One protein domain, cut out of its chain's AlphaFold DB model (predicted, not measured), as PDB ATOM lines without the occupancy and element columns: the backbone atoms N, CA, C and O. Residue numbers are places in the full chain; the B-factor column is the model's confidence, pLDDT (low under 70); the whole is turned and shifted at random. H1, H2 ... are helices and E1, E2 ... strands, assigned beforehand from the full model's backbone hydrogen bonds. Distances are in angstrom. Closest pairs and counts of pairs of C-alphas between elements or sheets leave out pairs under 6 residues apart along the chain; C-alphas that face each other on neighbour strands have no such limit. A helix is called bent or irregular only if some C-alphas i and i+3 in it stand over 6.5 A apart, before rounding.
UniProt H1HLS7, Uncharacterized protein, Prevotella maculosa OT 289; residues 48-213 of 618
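What this domain is: This is residues 48 to 213 of the 618 residues of an uncharacterized protein of Prevotella maculosa OT 289 (UniProt H1HLS7). Little is regular here: one eight-strand sheet curls and folds back into two leaves, E5 E4 E8 E10 facing E1 E7 E6 with E11 as hinge, and H1 stands over E1. The printed part has 166 residues, 66 in named elements, mostly strand: E1, H1, then E2 to E11. The mixed sheet runs E5 E4 E8 E10 E11 E1 E7 E6; the whole is compact, radius of gyration of the C-alphas 15.5 A, spans 44 by 43 by 28 A.

How they stand to each other: E1, residues 48 to 51, is antiparallel to E7, residues 140 to 146; N 50 and O 143 are 2.9 A apart. H1, residues 54 to 61, is only just irregular, C-alphas 58 and 61 being 6.9 A apart; 1 of 4 O i to N i+4 and 1 of 5 O i to N i+3 pairs are within hydrogen-bond range. E2, residues 74 to 79, and E3, residues 86 to 91, form a hairpin; N 76 and O 89 are 2.7 A apart.

Where its parts are: E4 is residues 107 to 110, E5 119 to 122, E6 129 to 133, E8 155 to 161, E10 192 to 199, 23.0 A long, and E11 204 to 206. E9, 168 to 171, pairs with no named strand. C-alpha 48 is at (30.786, -46.238, -4.925).

The domain as a whole: The printed part has no cut. Links H1 to E2, E3 to E4 and E9 to E10 are long. pLDDT is under 70 in 41 residues, among them 53 to 76.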
ATOM      1  N   PHE A  48      30.015 -47.178  -4.114       88.00
ATOM      2  CA  PHE A  48      30.786 -46.238  -4.925       88.00
ATOM      3  C   PHE A  48      29.961 -44.979  -5.191       88.00
ATOM      4  O   PHE A  48      28.807 -45.090  -5.602       88.00
ATOM      5  N   ARG A  49      30.551 -43.793  -5.019       88.50
ATOM      6  CA  ARG A  49      29.938 -42.504  -5.367       88.50
ATOM      7  C   ARG A  49      30.766 -41.777  -6.413       88.50
ATOM      8  O   ARG A  49      31.942 -41.497  -6.203       88.50
ATOM      9  N   GLY A  50      30.133 -41.469  -7.534       83.75
ATOM     10  CA  GLY A  50      30.739 -40.736  -8.634       83.75
ATOM     11  C   GLY A  50      30.363 -39.261  -8.577       83.75
ATOM     12  O   GLY A  50      29.225 -38.924  -8.245       83.75
ATOM     13  N   TYR A  51      31.306 -38.397  -8.940       83.06
ATOM     14  CA  TYR A  51      31.166 -36.938  -8.937       83.06
ATOM     15  C   TYR A  51      31.604 -36.374 -10.272       83.06
ATOM     16  O   TYR A  51      32.614 -36.845 -10.770       83.06
ATOM     17  N   ILE A  52      30.936 -35.337 -10.786       70.06
ATOM     18  CA  ILE A  52      31.322 -34.700 -12.056       70.06
ATOM     19  C   ILE A  52      32.532 -33.769 -11.985       70.06
ATOM     20  O   ILE A  52      32.878 -33.189 -13.011       70.06
ATOM     21  N   ASP A  53      33.150 -33.559 -10.823       65.62
ATOM     22  CA  ASP A  53      34.241 -32.604 -10.597       65.62
ATOM     23  C   ASP A  53      35.078 -33.044  -9.378       65.62
ATOM     24  O   ASP A  53      34.515 -33.477  -8.369       65.62
ATOM     25  N   SER A  54      36.413 -32.952  -9.463       57.16
ATOM     26  CA  SER A  54      37.308 -33.371  -8.373       57.16
ATOM     27  C   SER A  54      37.226 -32.492  -7.133       57.16
ATOM     28  O   SER A  54      37.571 -32.945  -6.050       57.16
ATOM     29  N   ILE A  55      36.749 -31.255  -7.238       52.59
ATOM     30  CA  ILE A  55      36.520 -30.429  -6.051       52.59
ATOM     31  C   ILE A  55      35.160 -30.720  -5.421       52.59
ATOM     32  O   ILE A  55      35.073 -30.746  -4.199       52.59
ATOM     33  N   ALA A  56      34.142 -31.098  -6.199       50.81
ATOM     34  CA  ALA A  56      32.901 -31.636  -5.624       50.81
ATOM     35  C   ALA A  56      33.154 -32.934  -4.825       50.81
ATOM     36  O   ALA A  56      32.450 -33.227  -3.858       50.81
ATOM     37  N   TRP A  57      34.190 -33.694  -5.204       46.97
ATOM     38  CA  TRP A  57      34.708 -34.824  -4.430       46.97
ATOM     39  C   TRP A  57      35.314 -34.406  -3.069       46.97
ATOM     40  O   TRP A  57      35.137 -35.137  -2.095       46.97
ATOM     41  N   HIS A  58      35.942 -33.228  -2.962       44.16
ATOM     42  CA  HIS A  58      36.587 -32.723  -1.735       44.16
ATOM     43  C   HIS A  58      35.715 -31.786  -0.866       44.16
ATOM     44  O   HIS A  58      36.002 -31.606   0.313       44.16
ATOM     45  N   GLU A  59      34.625 -31.217  -1.393       41.88
ATOM     46  CA  GLU A  59      33.705 -30.295  -0.685       41.88
ATOM     47  C   GLU A  59      32.807 -30.960   0.382       41.88
ATOM     48  O   GLU A  59      32.052 -30.272   1.070       41.88
ATOM     49  N   GLY A  60      32.915 -32.278   0.599       43.09
ATOM     50  CA  GLY A  60      32.257 -32.968   1.720       43.09
ATOM     51  C   GLY A  60      32.628 -32.423   3.112       43.09
ATOM     52  O   GLY A  60      31.981 -32.787   4.089       43.09
ATOM     53  N   GLU A  61      33.623 -31.530   3.203       41.66
ATOM     54  CA  GLU A  61      34.089 -30.916   4.450       41.66
ATOM     55  C   GLU A  61      33.699 -29.438   4.682       41.66
ATOM     56  O   GLU A  61      33.989 -28.948   5.773       41.66
ATOM     57  N   LYS A  62      33.029 -28.716   3.758       32.03
ATOM     58  CA  LYS A  62      32.361 -27.406   4.019       32.03
ATOM     59  C   LYS A  62      31.719 -26.810   2.759       32.03
ATOM     60  O   LYS A  62      32.338 -26.760   1.704       32.03
ATOM     61  N   GLU A  63      30.504 -26.285   2.919       41.50
ATOM     62  CA  GLU A  63      29.726 -25.589   1.887       41.50
ATOM     63  C   GLU A  63      30.481 -24.412   1.230       41.50
ATOM     64  O   GLU A  63      31.034 -23.544   1.907       41.50
ATOM     65  N   SER A  64      30.356 -24.350  -0.102       37.88
ATOM     66  CA  SER A  64      30.792 -23.315  -1.057       37.88
ATOM     67  C   SER A  64      32.286 -23.288  -1.444       37.88
ATOM     68  O   SER A  64      33.085 -22.711  -0.714       37.88
ATOM     69  N   LEU A  65      32.643 -23.801  -2.644       31.53
ATOM     70  CA  LEU A  65      33.427 -23.181  -3.749       31.53
ATOM     71  C   LEU A  65      34.198 -24.195  -4.673       31.53
ATOM     72  O   LEU A  65      35.147 -24.820  -4.233       31.53
ATOM     73  N   VAL A  66      33.891 -24.168  -5.998       38.16
ATOM     74  CA  VAL A  66      34.764 -24.298  -7.233       38.16
ATOM     75  C   VAL A  66      35.837 -25.423  -7.311       38.16
ATOM     76  O   VAL A  66      36.734 -25.381  -6.503       38.16
ATOM     77  N   ALA A  67      35.945 -26.358  -8.293       32.53
ATOM     78  CA  ALA A  67      36.564 -26.280  -9.656       32.53
ATOM     79  C   ALA A  67      37.037 -27.668 -10.226       32.53
ATOM     80  O   ALA A  67      37.646 -28.455  -9.518       32.53
ATOM     81  N   SER A  68      36.985 -27.826 -11.562       34.25
ATOM     82  CA  SER A  68      37.546 -28.903 -12.426       34.25
ATOM     83  C   SER A  68      36.705 -30.179 -12.657       34.25
ATOM     84  O   SER A  68      36.787 -31.195 -11.975       34.25
ATOM     85  N   ALA A  69      35.911 -30.139 -13.732       35.16
ATOM     86  CA  ALA A  69      34.978 -31.197 -14.096       35.16
ATOM     87  C   ALA A  69      35.653 -32.508 -14.557       35.16
ATOM     88  O   ALA A  69      36.298 -32.533 -15.611       35.16
ATOM     89  N   HIS A  70      35.364 -33.616 -13.867       34.22
ATOM     90  CA  HIS A  70      35.160 -34.909 -14.514       34.22
ATOM     91  C   HIS A  70      34.074 -35.793 -13.862       34.22
ATOM     92  O   HIS A  70      34.248 -36.157 -12.722       34.22
ATOM     93  N   THR A  71      33.024 -36.192 -14.600       34.78
ATOM     94  CA  THR A  71      32.489 -37.559 -14.882       34.78
ATOM     95  C   THR A  71      31.451 -37.411 -15.999       34.78
ATOM     96  O   THR A  71      30.805 -36.365 -16.085       34.78
ATOM     97  N   ARG A  72      31.352 -38.382 -16.928       54.81
ATOM     98  CA  ARG A  72      30.683 -38.176 -18.224       54.81
ATOM     99  C   ARG A  72      29.798 -39.335 -18.675       54.81
ATOM    100  O   ARG A  72      30.254 -40.464 -18.704       54.81
ATOM    101  N   MET A  73      28.560 -39.047 -19.070       57.41
ATOM    102  CA  MET A  73      27.640 -40.049 -19.626       57.41
ATOM    103  C   MET A  73      26.583 -39.405 -20.569       57.41
ATOM    104  O   MET A  73      26.336 -39.904 -21.664       57.41
ATOM    105  N   THR A  74      26.087 -38.200 -20.238       55.75
ATOM    106  CA  THR A  74      25.440 -37.226 -21.154       55.75
ATOM    107  C   THR A  74      26.309 -35.960 -21.244       55.75
ATOM    108  O   THR A  74      26.971 -35.606 -20.268       55.75
ATOM    109  N   GLY A  75      26.318 -35.245 -22.372       58.38
ATOM    110  CA  GLY A  75      27.076 -34.004 -22.574       58.38
ATOM    111  C   GLY A  75      26.199 -32.825 -22.997       58.38
ATOM    112  O   GLY A  75      25.443 -32.953 -23.950       58.38
ATOM    113  N   PHE A  76      26.329 -31.672 -22.339       68.38
ATOM    114  CA  PHE A  76      25.730 -30.399 -22.742       68.38
ATOM    115  C   PHE A  76      26.815 -29.411 -23.162       68.38
ATOM    116  O   PHE A  76      27.682 -29.039 -22.366       68.38
ATOM    117  N   TYR A  77      26.764 -28.944 -24.402       72.25
ATOM    118  CA  TYR A  77      27.622 -27.867 -24.859       72.25
ATOM    119  C   TYR A  77      27.171 -26.531 -24.263       72.25
ATOM    120  O   TYR A  77      26.023 -26.120 -24.410       72.25
ATOM    121  N   GLY A  78      28.092 -25.816 -23.626       63.31
ATOM    122  CA  GLY A  78      27.802 -24.517 -23.033       63.31
ATOM    123  C   GLY A  78      29.040 -23.858 -22.448       63.31
ATOM    124  O   GLY A  78      30.163 -24.331 -22.630       63.31
ATOM    125  N   LYS A  79      28.842 -22.744 -21.733       63.69
ATOM    126  CA  LYS A  79      29.914 -22.133 -20.932       63.69
ATOM    127  C   LYS A  79      30.430 -23.161 -19.940       63.69
ATOM    128  O   LYS A  79      29.624 -23.832 -19.319       63.69
ATOM    129  N   LEU A  80      31.729 -23.264 -19.730       62.44
ATOM    130  CA  LEU A  80      32.315 -24.010 -18.622       62.44
ATOM    131  C   LEU A  80      32.190 -23.179 -17.331       62.44
ATOM    132  O   LEU A  80      31.705 -22.047 -17.360       62.44
ATOM    133  N   LYS A  81      32.549 -23.747 -16.174       53.25
ATOM    134  CA  LYS A  81      32.375 -23.102 -14.853       53.25
ATOM    135  C   LYS A  81      33.175 -21.795 -14.706       53.25
ATOM    136  O   LYS A  81      32.791 -20.943 -13.915       53.25
ATOM    137  N   ASP A  82      34.219 -21.595 -15.520       52.78
ATOM    138  CA  ASP A  82      34.971 -20.333 -15.604       52.78
ATOM    139  C   ASP A  82      34.193 -19.190 -16.284       52.78
ATOM    140  O   ASP A  82      34.672 -18.062 -16.311       52.78
ATOM    141  N   ASN A  83      32.995 -19.461 -16.825       56.56
ATOM    142  CA  ASN A  83      32.138 -18.527 -17.565       56.56
ATOM    143  C   ASN A  83      32.787 -17.861 -18.793       56.56
ATOM    144  O   ASN A  83      32.147 -17.019 -19.433       56.56
ATOM    145  N   VAL A  84      34.005 -18.270 -19.155       56.22
ATOM    146  CA  VAL A  84      34.821 -17.682 -20.223       56.22
ATOM    147  C   VAL A  84      34.990 -18.675 -21.368       56.22
ATOM    148  O   VAL A  84      34.795 -18.312 -22.527       56.22
ATOM    149  N   ARG A  85      35.308 -19.940 -21.071       62.16
ATOM    150  CA  ARG A  85      35.490 -20.989 -22.082       62.16
ATOM    151  C   ARG A  85      34.181 -21.730 -22.322       62.16
ATOM    152  O   ARG A  85      33.361 -21.867 -21.419       62.16
ATOM    153  N   LYS A  86      33.976 -22.230 -23.540       68.19
ATOM    154  CA  LYS A  86      32.857 -23.120 -23.878       68.19
ATOM    155  C   LYS A  86      33.373 -24.512 -24.213       68.19
ATOM    156  O   LYS A  86      34.467 -24.666 -24.748       68.19
ATOM    157  N   GLY A  87      32.579 -25.521 -23.891       72.56
ATOM    158  CA  GLY A  87      32.908 -26.920 -24.110       72.56
ATOM    159  C   GLY A  87      31.750 -27.817 -23.705       72.56
ATOM    160  O   GLY A  87      30.666 -27.335 -23.385       72.56
ATOM    161  N   ILE A  88      31.984 -29.123 -23.721       75.69
ATOM    162  CA  ILE A  88      30.990 -30.095 -23.275       75.69
ATOM    163  C   ILE A  88      31.098 -30.204 -21.752       75.69
ATOM    164  O   ILE A  88      32.146 -30.588 -21.231       75.69
ATOM    165  N   ARG A  89      30.034 -29.828 -21.041       73.19
ATOM    166  CA  ARG A  89      29.816 -30.217 -19.643       73.19
ATOM    167  C   ARG A  89      29.192 -31.592 -19.635       73.19
ATOM    168  O   ARG A  89      28.284 -31.833 -20.421       73.19
ATOM    169  N   PHE A  90      29.640 -32.466 -18.754       74.81
ATOM    170  CA  PHE A  90      29.131 -33.821 -18.724       74.81
ATOM    171  C   PHE A  90      28.423 -34.145 -17.408       74.81
ATOM    172  O   PHE A  90      28.688 -33.508 -16.391       74.81
ATOM    173  N   TYR A  91      27.514 -35.115 -17.474       78.75
ATOM    174  CA  TYR A  91      26.629 -35.538 -16.390       78.75
ATOM    175  C   TYR A  91      26.448 -37.049 -16.407       78.75
ATOM    176  O   TYR A  91      26.674 -37.671 -17.449       78.75
ATOM    177  N   PHE A  92      25.988 -37.620 -15.292       81.88
ATOM    178  CA  PHE A  92      25.494 -38.992 -15.293       81.88
ATOM    179  C   PHE A  92      24.147 -39.112 -16.023       81.88
ATOM    180  O   PHE A  92      23.284 -38.240 -15.887       81.88
ATOM    181  N   ASP A  93      23.973 -40.168 -16.816       80.31
ATOM    182  CA  ASP A  93      22.795 -40.418 -17.640       80.31
ATOM    183  C   ASP A  93      21.895 -41.425 -16.918       80.31
ATOM    184  O   ASP A  93      22.217 -42.600 -16.745       80.31
ATOM    185  N   GLN A  94      20.725 -40.960 -16.484       77.75
ATOM    186  CA  GLN A  94      19.786 -41.793 -15.731       77.75
ATOM    187  C   GLN A  94      19.202 -42.952 -16.538       77.75
ATOM    188  O   GLN A  94      18.602 -43.838 -15.952       77.75
ATOM    189  N   THR A  95      19.299 -42.939 -17.865       77.19
ATOM    190  CA  THR A  95      18.812 -44.050 -18.691       77.19
ATOM    191  C   THR A  95      19.946 -45.012 -19.003       77.19
ATOM    192  O   THR A  95      19.778 -46.228 -18.923       77.19
ATOM    193  N   GLU A  96      21.106 -44.476 -19.372       77.31
ATOM    194  CA  GLU A  96      22.237 -45.287 -19.797       77.31
ATOM    195  C   GLU A  96      22.995 -45.921 -18.620       77.31
ATOM    196  O   GLU A  96      23.509 -47.029 -18.781       77.31
ATOM    197  N   ASP A  97      23.036 -45.284 -17.447       78.12
ATOM    198  CA  ASP A  97      23.930 -45.686 -16.349       78.12
ATOM    199  C   ASP A  97      23.234 -46.256 -15.121       78.12
ATOM    200  O   ASP A  97      23.881 -46.587 -14.122       78.12
ATOM    201  N   ASP A  98      21.916 -46.384 -15.215       74.62
ATOM    202  CA  ASP A  98      21.079 -46.871 -14.137       74.62
ATOM    203  C   ASP A  98      21.407 -48.315 -13.754       74.62
ATOM    204  O   ASP A  98      21.643 -48.644 -12.597       74.62
ATOM    205  N   GLN A  99      21.460 -49.196 -14.747       72.75
ATOM    206  CA  GLN A  99      21.666 -50.628 -14.563       72.75
ATOM    207  C   GLN A  99      22.091 -51.276 -15.886       72.75
ATOM    208  O   GLN A  99      22.483 -50.596 -16.836       72.75
ATOM    209  N   TYR A 100      22.028 -52.608 -15.971       73.31
ATOM    210  CA  TYR A 100      22.219 -53.307 -17.240       73.31
ATOM    211  C   TYR A 100      21.208 -52.825 -18.288       73.31
ATOM    212  O   TYR A 100      20.003 -53.036 -18.150       73.31
ATOM    213  N   THR A 101      21.713 -52.238 -19.368       70.94
ATOM    214  CA  THR A 101      20.927 -51.933 -20.568       70.94
ATOM    215  C   THR A 101      21.322 -52.883 -21.700       70.94
ATOM    216  O   THR A 101      22.260 -53.673 -21.580       70.94
ATOM    217  N   SER A 102      20.662 -52.792 -22.857       66.38
ATOM    218  CA  SER A 102      21.093 -53.506 -24.072       66.38
ATOM    219  C   SER A 102      22.520 -53.139 -24.522       66.38
ATOM    220  O   SER A 102      23.147 -53.901 -25.259       66.38
ATOM    221  N   ALA A 103      23.056 -52.003 -24.061       61.62
ATOM    222  CA  ALA A 103      24.438 -51.590 -24.285       61.62
ATOM    223  C   ALA A 103      25.436 -52.218 -23.287       61.62
ATOM    224  O   ALA A 103      26.643 -52.062 -23.467       61.62
ATOM    225  N   GLY A 104      24.965 -52.960 -22.279       72.94
ATOM    226  CA  GLY A 104      25.776 -53.614 -21.251       72.94
ATOM    227  C   GLY A 104      25.782 -52.865 -19.917       72.94
ATOM    228  O   GLY A 104      25.002 -51.936 -19.701       72.94
ATOM    229  N   TYR A 105      26.692 -53.247 -19.021       78.31
ATOM    230  CA  TYR A 105      26.875 -52.594 -17.719       78.31
ATOM    231  C   TYR A 105      27.692 -51.297 -17.831       78.31
ATOM    232  O   TYR A 105      28.613 -51.240 -18.652       78.31
ATOM    233  N   PRO A 106      27.358 -50.249 -17.058       78.31
ATOM    234  CA  PRO A 106      28.003 -48.944 -17.181       78.31
ATOM    235  C   PRO A 106      29.401 -48.922 -16.560       78.31
ATOM    236  O   PRO A 106      30.351 -48.479 -17.208       78.31
ATOM    237  N   LEU A 107      29.542 -49.444 -15.340       87.38
ATOM    238  CA  LEU A 107      30.767 -49.380 -14.548       87.38
ATOM    239  C   LEU A 107      31.329 -50.772 -14.279       87.38
ATOM    240  O   LEU A 107      30.591 -51.722 -14.022       87.38
ATOM    241  N   PHE A 108      32.655 -50.871 -14.282       89.75
ATOM    242  CA  PHE A 108      33.403 -52.059 -13.898       89.75
ATOM    243  C   PHE A 108      34.450 -51.702 -12.851       89.75
ATOM    244  O   PHE A 108      35.198 -50.744 -13.014       89.75
ATOM    245  N   VAL A 109      34.541 -52.515 -11.805       91.50
ATOM    246  CA  VAL A 109      35.451 -52.345 -10.674       91.50
ATOM    247  C   VAL A 109      36.455 -53.493 -10.666       91.50
ATOM    248  O   VAL A 109      36.077 -54.659 -10.810       91.50
ATOM    249  N   ASN A 110      37.740 -53.183 -10.488       93.19
ATOM    250  CA  ASN A 110      38.778 -54.202 -10.357       93.19
ATOM    251  C   ASN A 110      38.824 -54.769  -8.928       93.19
ATOM    252  O   ASN A 110      39.454 -54.205  -8.029       93.19
ATOM    253  N   LEU A 111      38.214 -55.935  -8.713       91.19
ATOM    254  CA  LEU A 111      38.296 -56.646  -7.435       91.19
ATOM    255  C   LEU A 111      39.582 -57.480  -7.285       91.19
ATOM    256  O   LEU A 111      39.896 -57.908  -6.175       91.19
ATOM    257  N   GLY A 112      40.374 -57.634  -8.350       90.25
ATOM    258  CA  GLY A 112      41.676 -58.312  -8.367       90.25
ATOM    259  C   GLY A 112      42.851 -57.394  -8.016       90.25
ATOM    260  O   GLY A 112      42.698 -56.406  -7.303       90.25
ATOM    261  N   THR A 113      44.049 -57.704  -8.497       88.50
ATOM    262  CA  THR A 113      45.216 -56.809  -8.370       88.50
ATOM    263  C   THR A 113      45.470 -56.086  -9.689       88.50
ATOM    264  O   THR A 113      44.843 -56.391 -10.700       88.50
ATOM    265  N   ASP A 114      46.407 -55.142  -9.714       84.69
ATOM    266  CA  ASP A 114      46.841 -54.526 -10.974       84.69
ATOM    267  C   ASP A 114      47.547 -55.525 -11.902       84.69
ATOM    268  O   ASP A 114      47.388 -55.462 -13.118       84.69
ATOM    269  N   ALA A 115      48.280 -56.486 -11.332       87.50
ATOM    270  CA  ALA A 115      48.961 -57.538 -12.087       87.50
ATOM    271  C   ALA A 115      48.013 -58.658 -12.553       87.50
ATOM    272  O   ALA A 115      48.330 -59.410 -13.474       87.50
ATOM    273  N   SER A 116      46.861 -58.820 -11.903       90.12
ATOM    274  CA  SER A 116      45.857 -59.840 -12.222       90.12
ATOM    275  C   SER A 116      44.461 -59.262 -11.984       90.12
ATOM    276  O   SER A 116      43.844 -59.535 -10.946       90.12
ATOM    277  N   PRO A 117      43.984 -58.401 -12.903       91.62
ATOM    278  CA  PRO A 117      42.730 -57.693 -12.720       91.62
ATOM    279  C   PRO A 117      41.534 -58.639 -12.820       91.62
ATOM    280  O   PRO A 117      41.482 -59.524 -13.674       91.62
ATOM    281  N   VAL A 118      40.542 -58.406 -11.964       92.12
ATOM    282  CA  VAL A 118      39.247 -59.094 -11.975       92.12
ATOM    283  C   VAL A 118      38.166 -58.028 -12.082       92.12
ATOM    284  O   VAL A 118      37.722 -57.474 -11.078       92.12
ATOM    285  N   TRP A 119      37.782 -57.709 -13.317       91.12
ATOM    286  CA  TRP A 119      36.767 -56.702 -13.614       91.12
ATOM    287  C   TRP A 119      35.366 -57.258 -13.373       91.12
ATOM    288  O   TRP A 119      34.918 -58.151 -14.091       91.12
ATOM    289  N   GLN A 120      34.666 -56.703 -12.388       88.38
ATOM    290  CA  GLN A 120      33.263 -57.008 -12.114       88.38
ATOM    291  C   GLN A 120      32.398 -55.783 -12.369       88.38
ATOM    292  O   GLN A 120      32.810 -54.667 -12.075       88.38
ATOM    293  N   TYR A 121      31.211 -55.983 -12.930       85.44
ATOM    294  CA  TYR A 121      30.283 -54.890 -13.186       85.44
ATOM    295  C   TYR A 121      29.662 -54.357 -11.888       85.44
ATOM    296  O   TYR A 121      29.483 -55.104 -10.925       85.44
ATOM    297  N   TYR A 122      29.318 -53.072 -11.886       80.94
ATOM    298  CA  TYR A 122      28.605 -52.386 -10.812       80.94
ATOM    299  C   TYR A 122      27.466 -51.529 -11.398       80.94
ATOM    300  O   TYR A 122      27.677 -50.884 -12.429       80.94
ATOM    301  N   PRO A 123      26.270 -51.529 -10.774       72.50
ATOM    302  CA  PRO A 123      25.895 -52.279  -9.570       72.50
ATOM    303  C   PRO A 123      25.627 -53.769  -9.886       72.50
ATOM    304  O   PRO A 123      25.215 -54.111 -10.992       72.50
ATOM    305  N   ASN A 124      25.874 -54.675  -8.925       66.25
ATOM    306  CA  ASN A 124      25.603 -56.122  -9.099       66.25
ATOM    307  C   ASN A 124      24.112 -56.478  -8.884       66.25
ATOM    308  O   ASN A 124      23.636 -57.529  -9.300       66.25
ATOM    309  N   SER A 125      23.371 -55.586  -8.225       62.50
ATOM    310  CA  SER A 125      21.922 -55.640  -8.022       62.50
ATOM    311  C   SER A 125      21.435 -54.229  -7.685       62.50
ATOM    312  O   SER A 125      22.014 -53.610  -6.796       62.50
ATOM    313  N   GLY A 126      20.388 -53.737  -8.350       63.69
ATOM    314  CA  GLY A 126      19.837 -52.395  -8.124       63.69
ATOM    315  C   GLY A 126      20.127 -51.405  -9.253       63.69
ATOM    316  O   GLY A 126      20.639 -51.781 -10.304       63.69
ATOM    317  N   THR A 127      19.753 -50.154  -9.006       77.69
ATOM    318  CA  THR A 127      19.780 -49.021  -9.936       77.69
ATOM    319  C   THR A 127      20.761 -47.949  -9.452       77.69
ATOM    320  O   THR A 127      21.118 -47.913  -8.269       77.69
ATOM    321  N   MET A 128      21.210 -47.069 -10.343       86.38
ATOM    322  CA  MET A 128      21.990 -45.893  -9.976       86.38
ATOM    323  C   MET A 128      21.116 -45.013  -9.087       86.38
ATOM    324  O   MET A 128      19.980 -44.691  -9.433       86.38
ATOM    325  N   THR A 129      21.639 -44.583  -7.944       88.12
ATOM    326  CA  THR A 129      20.926 -43.610  -7.110       88.12
ATOM    327  C   THR A 129      21.380 -42.209  -7.482       88.12
ATOM    328  O   THR A 129      22.559 -41.886  -7.359       88.12
ATOM    329  N   VAL A 130      20.449 -41.365  -7.930       88.62
ATOM    330  CA  VAL A 130      20.701 -39.934  -8.142       88.62
ATOM    331  C   VAL A 130      20.824 -39.258  -6.782       88.62
ATOM    332  O   VAL A 130      19.885 -39.289  -5.990       88.62
ATOM    333  N   LEU A 131      21.977 -38.648  -6.516       88.75
ATOM    334  CA  LEU A 131      22.229 -37.926  -5.269       88.75
ATOM    335  C   LEU A 131      22.106 -36.412  -5.452       88.75
ATOM    336  O   LEU A 131      21.672 -35.725  -4.532       88.75
ATOM    337  N   GLU A 132      22.483 -35.892  -6.621       85.50
ATOM    338  CA  GLU A 132      22.464 -34.456  -6.913       85.50
ATOM    339  C   GLU A 132      22.299 -34.192  -8.416       85.50
ATOM    340  O   GLU A 132      22.785 -34.965  -9.251       85.50
ATOM    341  N   THR A 133      21.631 -33.089  -8.761       80.06
ATOM    342  CA  THR A 133      21.496 -32.588 -10.134       80.06
ATOM    343  C   THR A 133      21.907 -31.120 -10.240       80.06
ATOM    344  O   THR A 133      21.757 -30.333  -9.308       80.06
ATOM    345  N   ASP A 134      22.409 -30.732 -11.412       72.25
ATOM    346  CA  ASP A 134      22.720 -29.345 -11.741       72.25
ATOM    347  C   ASP A 134      21.411 -28.553 -11.910       72.25
ATOM    348  O   ASP A 134      20.556 -28.944 -12.707       72.25
ATOM    349  N   PRO A 135      21.234 -27.421 -11.213       66.56
ATOM    350  CA  PRO A 135      19.957 -26.709 -11.183       66.56
ATOM    351  C   PRO A 135      19.585 -26.027 -12.510       66.56
ATOM    352  O   PRO A 135      18.447 -25.593 -12.669       66.56
ATOM    353  N   VAL A 136      20.522 -25.897 -13.458       66.00
ATOM    354  CA  VAL A 136      20.301 -25.226 -14.751       66.00
ATOM    355  C   VAL A 136      19.990 -26.236 -15.850       66.00
ATOM    356  O   VAL A 136      19.106 -26.020 -16.674       66.00
ATOM    357  N   THR A 137      20.736 -27.333 -15.881       67.69
ATOM    358  CA  THR A 137      20.665 -28.362 -16.930       67.69
ATOM    359  C   THR A 137      19.860 -29.587 -16.508       67.69
ATOM    360  O   THR A 137      19.509 -30.403 -17.359       67.69
ATOM    361  N   ASN A 138      19.574 -29.724 -15.207       73.81
ATOM    362  CA  ASN A 138      19.001 -30.906 -14.564       73.81
ATOM    363  C   ASN A 138      19.824 -32.194 -14.775       73.81
ATOM    364  O   ASN A 138      19.321 -33.300 -14.580       73.81
ATOM    365  N   GLY A 139      21.087 -32.070 -15.195       77.56
ATOM    366  CA  GLY A 139      21.983 -33.206 -15.367       77.56
ATOM    367  C   GLY A 139      22.471 -33.731 -14.018       77.56
ATOM    368  O   GLY A 139      22.719 -32.948 -13.104       77.56
ATOM    369  N   VAL A 140      22.619 -35.049 -13.876       82.88
ATOM    370  CA  VAL A 140      23.060 -35.674 -12.620       82.88
ATOM    371  C   VAL A 140      24.539 -35.379 -12.378       82.88
ATOM    372  O   VAL A 140      25.397 -35.770 -13.167       82.88
ATOM    373  N   THR A 141      24.838 -34.682 -11.285       81.12
ATOM    374  CA  THR A 141      26.195 -34.263 -10.902       81.12
ATOM    375  C   THR A 141      26.844 -35.219  -9.908       81.12
ATOM    376  O   THR A 141      28.072 -35.284  -9.817       81.12
ATOM    377  N   LYS A 142      26.021 -35.997  -9.196       86.31
ATOM    378  CA  LYS A 142      26.452 -36.979  -8.205       86.31
ATOM    379  C   LYS A 142      25.528 -38.191  -8.210       86.31
ATOM    380  O   LYS A 142      24.305 -38.044  -8.169       86.31
ATOM    381  N   ALA A 143      26.116 -39.381  -8.213       88.44
ATOM    382  CA  ALA A 143      25.381 -40.641  -8.216       88.44
ATOM    383  C   ALA A 143      26.078 -41.717  -7.374       88.44
ATOM    384  O   ALA A 143      27.291 -41.638  -7.162       88.44
ATOM    385  N   SER A 144      25.324 -42.714  -6.899       88.44
ATOM    386  CA  SER A 144      25.885 -43.880  -6.206       88.44
ATOM    387  C   SER A 144      25.487 -45.222  -6.809       88.44
ATOM    388  O   SER A 144      24.415 -45.377  -7.401       88.44
ATOM    389  N   TRP A 145      26.379 -46.199  -6.629       87.56
ATOM    390  CA  TRP A 145      26.214 -47.587  -7.042       87.56
ATOM    391  C   TRP A 145      26.561 -48.525  -5.891       87.56
ATOM    392  O   TRP A 145      27.695 -48.557  -5.404       87.56
ATOM    393  N   VAL A 146      25.586 -49.345  -5.507       85.44
ATOM    394  CA  VAL A 146      25.735 -50.354  -4.456       85.44
ATOM    395  C   VAL A 146      25.979 -51.719  -5.097       85.44
ATOM    396  O   VAL A 146      25.277 -52.133  -6.020       85.44
ATOM    397  N   GLY A 147      26.995 -52.435  -4.621       79.38
ATOM    398  CA  GLY A 147      27.251 -53.820  -5.020       79.38
ATOM    399  C   GLY A 147      27.025 -54.790  -3.871       79.38
ATOM    400  O   GLY A 147      27.044 -54.411  -2.708       79.38
ATOM    401  N   SER A 148      26.862 -56.070  -4.199       77.88
ATOM    402  CA  SER A 148      26.759 -57.143  -3.200       77.88
ATOM    403  C   SER A 148      28.116 -57.655  -2.703       77.88
ATOM    404  O   SER A 148      28.168 -58.458  -1.773       77.88
ATOM    405  N   GLN A 149      29.219 -57.223  -3.324       77.88
ATOM    406  CA  GLN A 149      30.565 -57.655  -2.957       77.88
ATOM    407  C   GLN A 149      31.098 -56.837  -1.785       77.88
ATOM    408  O   GLN A 149      30.921 -55.621  -1.725       77.88
ATOM    409  N   LYS A 150      31.824 -57.504  -0.886       78.19
ATOM    410  CA  LYS A 150      32.529 -56.831   0.202       78.19
ATOM    411  C   LYS A 150      33.713 -56.041  -0.357       78.19
ATOM    412  O   LYS A 150      34.661 -56.631  -0.875       78.19
ATOM    413  N   LEU A 151      33.675 -54.724  -0.196       85.62
ATOM    414  CA  LEU A 151      34.809 -53.848  -0.467       85.62
ATOM    415  C   LEU A 151      35.772 -53.925   0.726       85.62
ATOM    416  O   LEU A 151      35.323 -53.905   1.866       85.62
ATOM    417  N   ASN A 152      37.063 -54.143   0.467       85.00
ATOM    418  CA  ASN A 152      38.105 -54.423   1.461       85.00
ATOM    419  C   ASN A 152      39.460 -53.721   1.210       85.00
ATOM    420  O   ASN A 152      40.393 -53.928   1.989       85.00
ATOM    421  N   LYS A 153      39.579 -52.887   0.169       86.38
ATOM    422  CA  LYS A 153      40.812 -52.166  -0.201       86.38
ATOM    423  C   LYS A 153      40.671 -50.673   0.058       86.38
ATOM    424  O   LYS A 153      39.564 -50.176   0.084       86.38
ATOM    425  N   GLU A 154      41.786 -49.960   0.174       86.50
ATOM    426  CA  GLU A 154      41.776 -48.490   0.284       86.50
ATOM    427  C   GLU A 154      41.422 -47.810  -1.044       86.50
ATOM    428  O   GLU A 154      40.834 -46.732  -1.060       86.50
ATOM    429  N   LYS A 155      41.770 -48.455  -2.166       91.31
ATOM    430  CA  LYS A 155      41.487 -47.957  -3.513       91.31
ATOM    431  C   LYS A 155      41.004 -49.059  -4.442       91.31
ATOM    432  O   LYS A 155      41.442 -50.211  -4.345       91.31
ATOM    433  N   TYR A 156      40.153 -48.680  -5.388       92.44
ATOM    434  CA  TYR A 156      39.697 -49.535  -6.478       92.44
ATOM    435  C   TYR A 156      39.838 -48.824  -7.815       92.44
ATOM    436  O   TYR A 156      39.439 -47.676  -7.956       92.44
ATOM    437  N   LYS A 157      40.322 -49.539  -8.832       94.00
ATOM    438  CA  LYS A 157      40.250 -49.046 -10.206       94.00
ATOM    439  C   LYS A 157      38.853 -49.232 -10.766       94.00
ATOM    440  O   LYS A 157      38.265 -50.309 -10.629       94.00
ATOM    441  N   ILE A 158      38.381 -48.206 -11.457       92.50
ATOM    442  CA  ILE A 158      37.105 -48.171 -12.155       92.50
ATOM    443  C   ILE A 158      37.352 -48.000 -13.647       92.50
ATOM    444  O   ILE A 158      38.195 -47.211 -14.078       92.50
ATOM    445  N   ARG A 159      36.565 -48.719 -14.443       92.25
ATOM    446  CA  ARG A 159      36.407 -48.491 -15.875       92.25
ATOM    447  C   ARG A 159      34.950 -48.221 -16.199       92.25
ATOM    448  O   ARG A 159      34.062 -48.906 -15.704       92.25
ATOM    449  N   TYR A 160      34.737 -47.258 -17.077       89.25
ATOM    450  CA  TYR A 160      33.447 -46.910 -17.642       89.25
ATOM    451  C   TYR A 160      33.495 -47.087 -19.154       89.25
ATOM    452  O   TYR A 160      34.504 -46.767 -19.789       89.25
ATOM    453  N   GLY A 161      32.413 -47.595 -19.729       85.56
ATOM    454  CA  GLY A 161      32.290 -47.751 -21.172       85.56
ATOM    455  C   GLY A 161      31.688 -49.089 -21.576       85.56
ATOM    456  O   GLY A 161      31.651 -50.060 -20.813       85.56
ATOM    457  N   ARG A 162      31.235 -49.161 -22.825       78.62
ATOM    458  CA  ARG A 162      30.669 -50.379 -23.404       78.62
ATOM    459  C   ARG A 162      31.746 -51.459 -23.523       78.62
ATOM    460  O   ARG A 162      32.714 -51.284 -24.255       78.62
ATOM    461  N   ASN A 163      31.561 -52.587 -22.831       74.56
ATOM    462  CA  ASN A 163      32.524 -53.702 -22.769       74.56
ATOM    463  C   ASN A 163      33.916 -53.316 -22.224       74.56
ATOM    464  O   ASN A 163      34.923 -53.947 -22.554       74.56
ATOM    465  N   ALA A 164      33.984 -52.309 -21.348       81.00
ATOM    466  CA  ALA A 164      35.237 -51.781 -20.805       81.00
ATOM    467  C   ALA A 164      36.080 -52.809 -20.007       81.00
ATOM    468  O   ALA A 164      37.298 -52.650 -19.852       81.00
ATOM    469  N   ASN A 165      35.467 -53.900 -19.536       84.81
ATOM    470  CA  ASN A 165      36.156 -55.035 -18.915       84.81
ATOM    471  C   ASN A 165      37.027 -55.850 -19.890       84.81
ATOM    472  O   ASN A 165      37.939 -56.544 -19.452       84.81
ATOM    473  N   SER A 166      36.769 -55.758 -21.196       85.19
ATOM    474  CA  SER A 166      37.410 -56.583 -22.230       85.19
ATOM    475  C   SER A 166      38.608 -55.900 -22.900       85.19
ATOM    476  O   SER A 166      39.046 -56.331 -23.962       85.19
ATOM    477  N   ASN A 167      39.144 -54.825 -22.300       89.88
ATOM    478  CA  ASN A 167      40.226 -54.000 -22.867       89.88
ATOM    479  C   ASN A 167      39.907 -53.469 -24.280       89.88
ATOM    480  O   ASN A 167      40.804 -53.278 -25.104       89.88
ATOM    481  N   GLN A 168      38.625 -53.240 -24.570       90.75
ATOM    482  CA  GLN A 168      38.161 -52.715 -25.849       90.75
ATOM    483  C   GLN A 168      37.119 -51.613 -25.642       90.75
ATOM    484  O   GLN A 168      36.312 -51.695 -24.720       90.75
ATOM    485  N   SER A 169      37.124 -50.616 -26.528       91.94
ATOM    486  CA  SER A 169      36.044 -49.635 -26.679       91.94
ATOM    487  C   SER A 169      35.505 -49.690 -28.103       91.94
ATOM    488  O   SER A 169      36.277 -49.591 -29.055       91.94
ATOM    489  N   TYR A 170      34.196 -49.878 -28.260       93.25
ATOM    490  CA  TYR A 170      33.550 -49.985 -29.568       93.25
ATOM    491  C   TYR A 170      32.920 -48.651 -29.973       93.25
ATOM    492  O   TYR A 170      31.961 -48.216 -29.338       93.25
ATOM    493  N   ILE A 171      33.416 -48.035 -31.051       95.38
ATOM    494  CA  ILE A 171      32.839 -46.799 -31.596       95.38
ATOM    495  C   ILE A 171      31.680 -47.150 -32.530       95.38
ATOM    496  O   ILE A 171      31.867 -47.814 -33.551       95.38
ATOM    497  N   GLN A 172      30.472 -46.698 -32.198       94.81
ATOM    498  CA  GLN A 172      29.260 -46.980 -32.971       94.81
ATOM    499  C   GLN A 172      29.048 -45.936 -34.079       94.81
ATOM    500  O   GLN A 172      29.299 -44.745 -33.901       94.81
ATOM    501  N   THR A 173      28.506 -46.391 -35.211       95.25
ATOM    502  CA  THR A 173      27.839 -45.545 -36.208       95.25
ATOM    503  C   THR A 173      26.566 -46.256 -36.701       95.25
ATOM    504  O   THR A 173      26.593 -47.482 -36.848       95.25
ATOM    505  N   PRO A 174      25.452 -45.549 -36.964       94.62
ATOM    506  CA  PRO A 174      25.235 -44.125 -36.688       94.62
ATOM    507  C   PRO A 174      25.179 -43.818 -35.181       94.62
ATOM    508  O   PRO A 174      24.873 -44.691 -34.366       94.62
ATOM    509  N   GLN A 175      25.499 -42.576 -34.833       95.44
ATOM    510  CA  GLN A 175      25.194 -41.932 -33.555       95.44
ATOM    511  C   GLN A 175      23.966 -41.040 -33.744       95.44
ATOM    512  O   GLN A 175      23.698 -40.600 -34.861       95.44
ATOM    513  N   VAL A 176      23.221 -40.761 -32.677       94.25
ATOM    514  CA  VAL A 176      21.995 -39.955 -32.744       94.25
ATOM    515  C   VAL A 176      22.037 -38.871 -31.679       94.25
ATOM    516  O   VAL A 176      22.311 -39.143 -30.513       94.25
ATOM    517  N   GLN A 177      21.714 -37.643 -32.075       94.12
ATOM    518  CA  GLN A 177      21.566 -36.516 -31.165       94.12
ATOM    519  C   GLN A 177      20.410 -35.622 -31.612       94.12
ATOM    520  O   GLN A 177      20.553 -34.826 -32.533       94.12
ATOM    521  N   LEU A 178      19.272 -35.701 -30.925       92.81
ATOM    522  CA  LEU A 178      18.037 -35.012 -31.330       92.81
ATOM    523  C   LEU A 178      17.951 -33.547 -30.868       92.81
ATOM    524  O   LEU A 178      17.199 -32.754 -31.438       92.81
ATOM    525  N   GLU A 179      18.715 -33.174 -29.841       91.38
ATOM    526  CA  GLU A 179      18.735 -31.828 -29.265       91.38
ATOM    527  C   GLU A 179      20.126 -31.194 -29.450       91.38
ATOM    528  O   GLU A 179      21.120 -31.769 -28.993       91.38
ATOM    529  N   PRO A 180      20.228 -30.016 -30.098       92.25
ATOM    530  CA  PRO A 180      21.488 -29.298 -30.239       92.25
ATOM    531  C   PRO A 180      22.212 -29.121 -28.906       92.25
ATOM    532  O   PRO A 180      21.622 -28.748 -27.896       92.25
ATOM    533  N   GLY A 181      23.505 -29.414 -28.906       85.44
ATOM    534  CA  GLY A 181      24.372 -29.348 -27.739       85.44
ATOM    535  C   GLY A 181      24.147 -30.419 -26.683       85.44
ATOM    536  O   GLY A 181      25.007 -30.531 -25.826       85.44
ATOM    537  N   LYS A 182      23.077 -31.217 -26.734       86.75
ATOM    538  CA  LYS A 182      22.801 -32.272 -25.755       86.75
ATOM    539  C   LYS A 182      23.011 -33.663 -26.347       86.75
ATOM    540  O   LYS A 182      22.122 -34.207 -26.997       86.75
ATOM    541  N   ALA A 183      24.175 -34.242 -26.093       83.00
ATOM    542  CA  ALA A 183      24.530 -35.589 -26.514       83.00
ATOM    543  C   ALA A 183      24.237 -36.606 -25.411       83.00
ATOM    544  O   ALA A 183      24.826 -36.535 -24.336       83.00
ATOM    545  N   SER A 184      23.335 -37.542 -25.680       84.62
ATOM    546  CA  SER A 184      23.020 -38.681 -24.812       84.62
ATOM    547  C   SER A 184      23.619 -39.973 -25.364       84.62
ATOM    548  O   SER A 184      24.092 -40.001 -26.502       84.62
ATOM    549  N   ASN A 185      23.583 -41.044 -24.569       86.56
ATOM    550  CA  ASN A 185      24.068 -42.374 -24.960       86.56
ATOM    551  C   ASN A 185      25.556 -42.394 -25.370       86.56
ATOM    552  O   ASN A 185      25.959 -43.140 -26.272       86.56
ATOM    553  N   LEU A 186      26.390 -41.539 -24.764       87.69
ATOM    554  CA  LEU A 186      27.795 -41.408 -25.161       87.69
ATOM    555  C   LEU A 186      28.550 -42.729 -24.960       87.69
ATOM    556  O   LEU A 186      29.385 -43.086 -25.797       87.69
ATOM    557  N   ARG A 187      28.231 -43.504 -23.913       87.31
ATOM    558  CA  ARG A 187      28.856 -44.818 -23.688       87.31
ATOM    559  C   ARG A 187      28.478 -45.816 -24.768       87.31
ATOM    560  O   ARG A 187      29.351 -46.541 -25.248       87.31
ATOM    561  N   GLN A 188      27.222 -45.847 -25.196       88.12
ATOM    562  CA  GLN A 188      26.751 -46.695 -26.285       88.12
ATOM    563  C   GLN A 188      27.491 -46.372 -27.584       88.12
ATOM    564  O   GLN A 188      27.763 -47.281 -28.379       88.12
ATOM    565  N   TYR A 189      27.842 -45.098 -27.776       92.00
ATOM    566  CA  TYR A 189      28.602 -44.617 -28.924       92.00
ATOM    567  C   TYR A 189      30.117 -44.817 -28.832       92.00
ATOM    568  O   TYR A 189      30.800 -44.645 -29.843       92.00
ATOM    569  N   GLY A 190      30.625 -45.280 -27.688       90.88
ATOM    570  CA  GLY A 190      32.025 -45.663 -27.510       90.88
ATOM    571  C   GLY A 190      32.824 -44.732 -26.602       90.88
ATOM    572  O   GLY A 190      34.052 -44.658 -26.706       90.88
ATOM    573  N   ASP A 191      32.156 -43.997 -25.713       91.44
ATOM    574  CA  ASP A 191      32.856 -43.298 -24.645       91.44
ATOM    575  C   ASP A 191      33.522 -44.297 -23.680       91.44
ATOM    576  O   ASP A 191      32.928 -45.304 -23.285       91.44
ATOM    577  N   TYR A 192      34.779 -44.025 -23.330       92.06
ATOM    578  CA  TYR A 192      35.598 -44.852 -22.451       92.06
ATOM    579  C   TYR A 192      36.306 -43.984 -21.420       92.06
ATOM    580  O   TYR A 192      36.986 -43.012 -21.771       92.06
ATOM    581  N   ALA A 193      36.207 -44.379 -20.154       91.19
ATOM    582  CA  ALA A 193      36.816 -43.659 -19.050       91.19
ATOM    583  C   ALA A 193      37.385 -44.577 -17.982       91.19
ATOM    584  O   ALA A 193      36.996 -45.739 -17.854       91.19
ATOM    585  N   THR A 194      38.293 -44.021 -17.189       92.75
ATOM    586  CA  THR A 194      38.877 -44.700 -16.034       92.75
ATOM    587  C   THR A 194      38.859 -43.787 -14.818       92.75
ATOM    588  O   THR A 194      38.822 -42.565 -14.956       92.75
ATOM    589  N   ALA A 195      38.850 -44.367 -13.624       91.69
ATOM    590  CA  ALA A 195      39.027 -43.635 -12.376       91.69
ATOM    591  C   ALA A 195      39.742 -44.498 -11.340       91.69
ATOM    592  O   ALA A 195      39.681 -45.727 -11.400       91.69
ATOM    593  N   ASP A 196      40.344 -43.831 -10.364       90.50
ATOM    594  CA  ASP A 196      40.709 -44.432  -9.091       90.50
ATOM    595  C   ASP A 196      39.654 -44.001  -8.068       90.50
ATOM    596  O   ASP A 196      39.369 -42.814  -7.920       90.50
ATOM    597  N   ALA A 197      39.024 -44.977  -7.424       90.69
ATOM    598  CA  ALA A 197      38.045 -44.763  -6.376       90.69
ATOM    599  C   ALA A 197      38.709 -44.906  -5.014       90.69
ATOM    600  O   ALA A 197      39.362 -45.922  -4.763       90.69
ATOM    601  N   GLU A 198      38.525 -43.919  -4.146       88.50
ATOM    602  CA  GLU A 198      39.202 -43.827  -2.852       88.50
ATOM    603  C   GLU A 198      38.200 -43.950  -1.703       88.50
ATOM    604  O   GLU A 198      37.163 -43.284  -1.716       88.50
ATOM    605  N   ASP A 199      38.499 -44.814  -0.729       85.25
ATOM    606  CA  ASP A 199      37.703 -44.945   0.496       85.25
ATOM    607  C   ASP A 199      37.875 -43.694   1.363       85.25
ATOM    608  O   ASP A 199      38.994 -43.350   1.747       85.25
ATOM    609  N   ASN A 200      36.773 -43.030   1.699       80.69
ATOM    610  CA  ASN A 200      36.772 -41.914   2.647       80.69
ATOM    611  C   ASN A 200      36.236 -42.302   4.035       80.69
ATOM    612  O   ASN A 200      36.075 -41.438   4.894       80.69
ATOM    613  N   GLY A 201      35.952 -43.589   4.259       75.94
ATOM    614  CA  GLY A 201      35.398 -44.104   5.508       75.94
ATOM    615  C   GLY A 201      33.871 -44.131   5.590       75.94
ATOM    616  O   GLY A 201      33.332 -44.520   6.624       75.94
ATOM    617  N   GLU A 202      33.174 -43.753   4.517       80.25
ATOM    618  CA  GLU A 202      31.729 -43.967   4.348       80.25
ATOM    619  C   GLU A 202      31.397 -44.608   2.991       80.25
ATOM    620  O   GLU A 202      30.502 -45.451   2.887       80.25
ATOM    621  N   TYR A 203      32.116 -44.222   1.938       86.12
ATOM    622  CA  TYR A 203      31.941 -44.696   0.566       86.12
ATOM    623  C   TYR A 203      33.239 -44.528  -0.235       86.12
ATOM    624  O   TYR A 203      34.171 -43.841   0.179       86.12
ATOM    625  N   TYR A 204      33.287 -45.132  -1.421       88.94
ATOM    626  CA  TYR A 204      34.398 -44.974  -2.356       88.94
ATOM    627  C   TYR A 204      34.081 -43.876  -3.360       88.94
ATOM    628  O   TYR A 204      33.232 -44.057  -4.236       88.94
ATOM    629  N   ALA A 205      34.742 -42.734  -3.238       87.56
ATOM    630  CA  ALA A 205      34.515 -41.601  -4.120       87.56
ATOM    631  C   ALA A 205      35.378 -41.698  -5.383       87.56
ATOM    632  O   ALA A 205      36.543 -42.079  -5.299       87.56
ATOM    633  N   PHE A 206      34.825 -41.353  -6.549       87.19
ATOM    634  CA  PHE A 206      35.565 -41.377  -7.811       87.19
ATOM    635  C   PHE A 206      35.124 -40.304  -8.812       87.19
ATOM    636  O   PHE A 206      34.002 -39.798  -8.786       87.19
ATOM    637  N   VAL A 207      36.039 -40.014  -9.738       84.81
ATOM    638  CA  VAL A 207      35.959 -38.962 -10.757       84.81
ATOM    639  C   VAL A 207      36.476 -39.564 -12.075       84.81
ATOM    640  O   VAL A 207      37.657 -39.877 -12.209       84.81
ATOM    641  N   LEU A 208      35.588 -39.816 -13.042       87.00
ATOM    642  CA  LEU A 208      35.903 -40.482 -14.314       87.00
ATOM    643  C   LEU A 208      36.713 -39.577 -15.233       87.00
ATOM    644  O   LEU A 208      36.222 -38.583 -15.759       87.00
ATOM    645  N   LYS A 209      37.932 -39.993 -15.554       86.94
ATOM    646  CA  LYS A 209      38.755 -39.407 -16.605       86.94
ATOM    647  C   LYS A 209      38.444 -40.094 -17.930       86.94
ATOM    648  O   LYS A 209      38.845 -41.240 -18.123       86.94
ATOM    649  N   HIS A 210      37.756 -39.415 -18.853       88.12
ATOM    650  CA  HIS A 210      37.483 -40.032 -20.156       88.12
ATOM    651  C   HIS A 210      38.591 -39.797 -21.143       88.12
ATOM    652  O   HIS A 210      39.199 -38.723 -21.187       88.12
ATOM    653  N   HIS A 211      38.771 -40.824 -21.956       91.62
ATOM    654  CA  HIS A 211      39.867 -40.971 -22.885       91.62
ATOM    655  C   HIS A 211      39.403 -40.945 -24.342       91.62
ATOM    656  O   HIS A 211      40.249 -40.786 -25.223       91.62
ATOM    657  N   SER A 212      38.096 -41.051 -24.609       92.06
ATOM    658  CA  SER A 212      37.535 -40.804 -25.944       92.06
ATOM    659  C   SER A 212      37.693 -39.335 -26.340       92.06
ATOM    660  O   SER A 212      37.814 -38.453 -25.486       92.06
ATOM    661  N   ALA A 213      37.735 -39.072 -27.641       92.88
ATOM    662  CA  ALA A 213      37.705 -37.727 -28.192       92.88
ATOM    663  C   ALA A 213      36.279 -37.348 -28.603       92.88
ATOM    664  O   ALA A 213      35.449 -38.210 -28.904       92.88
TER     665      ALA A 213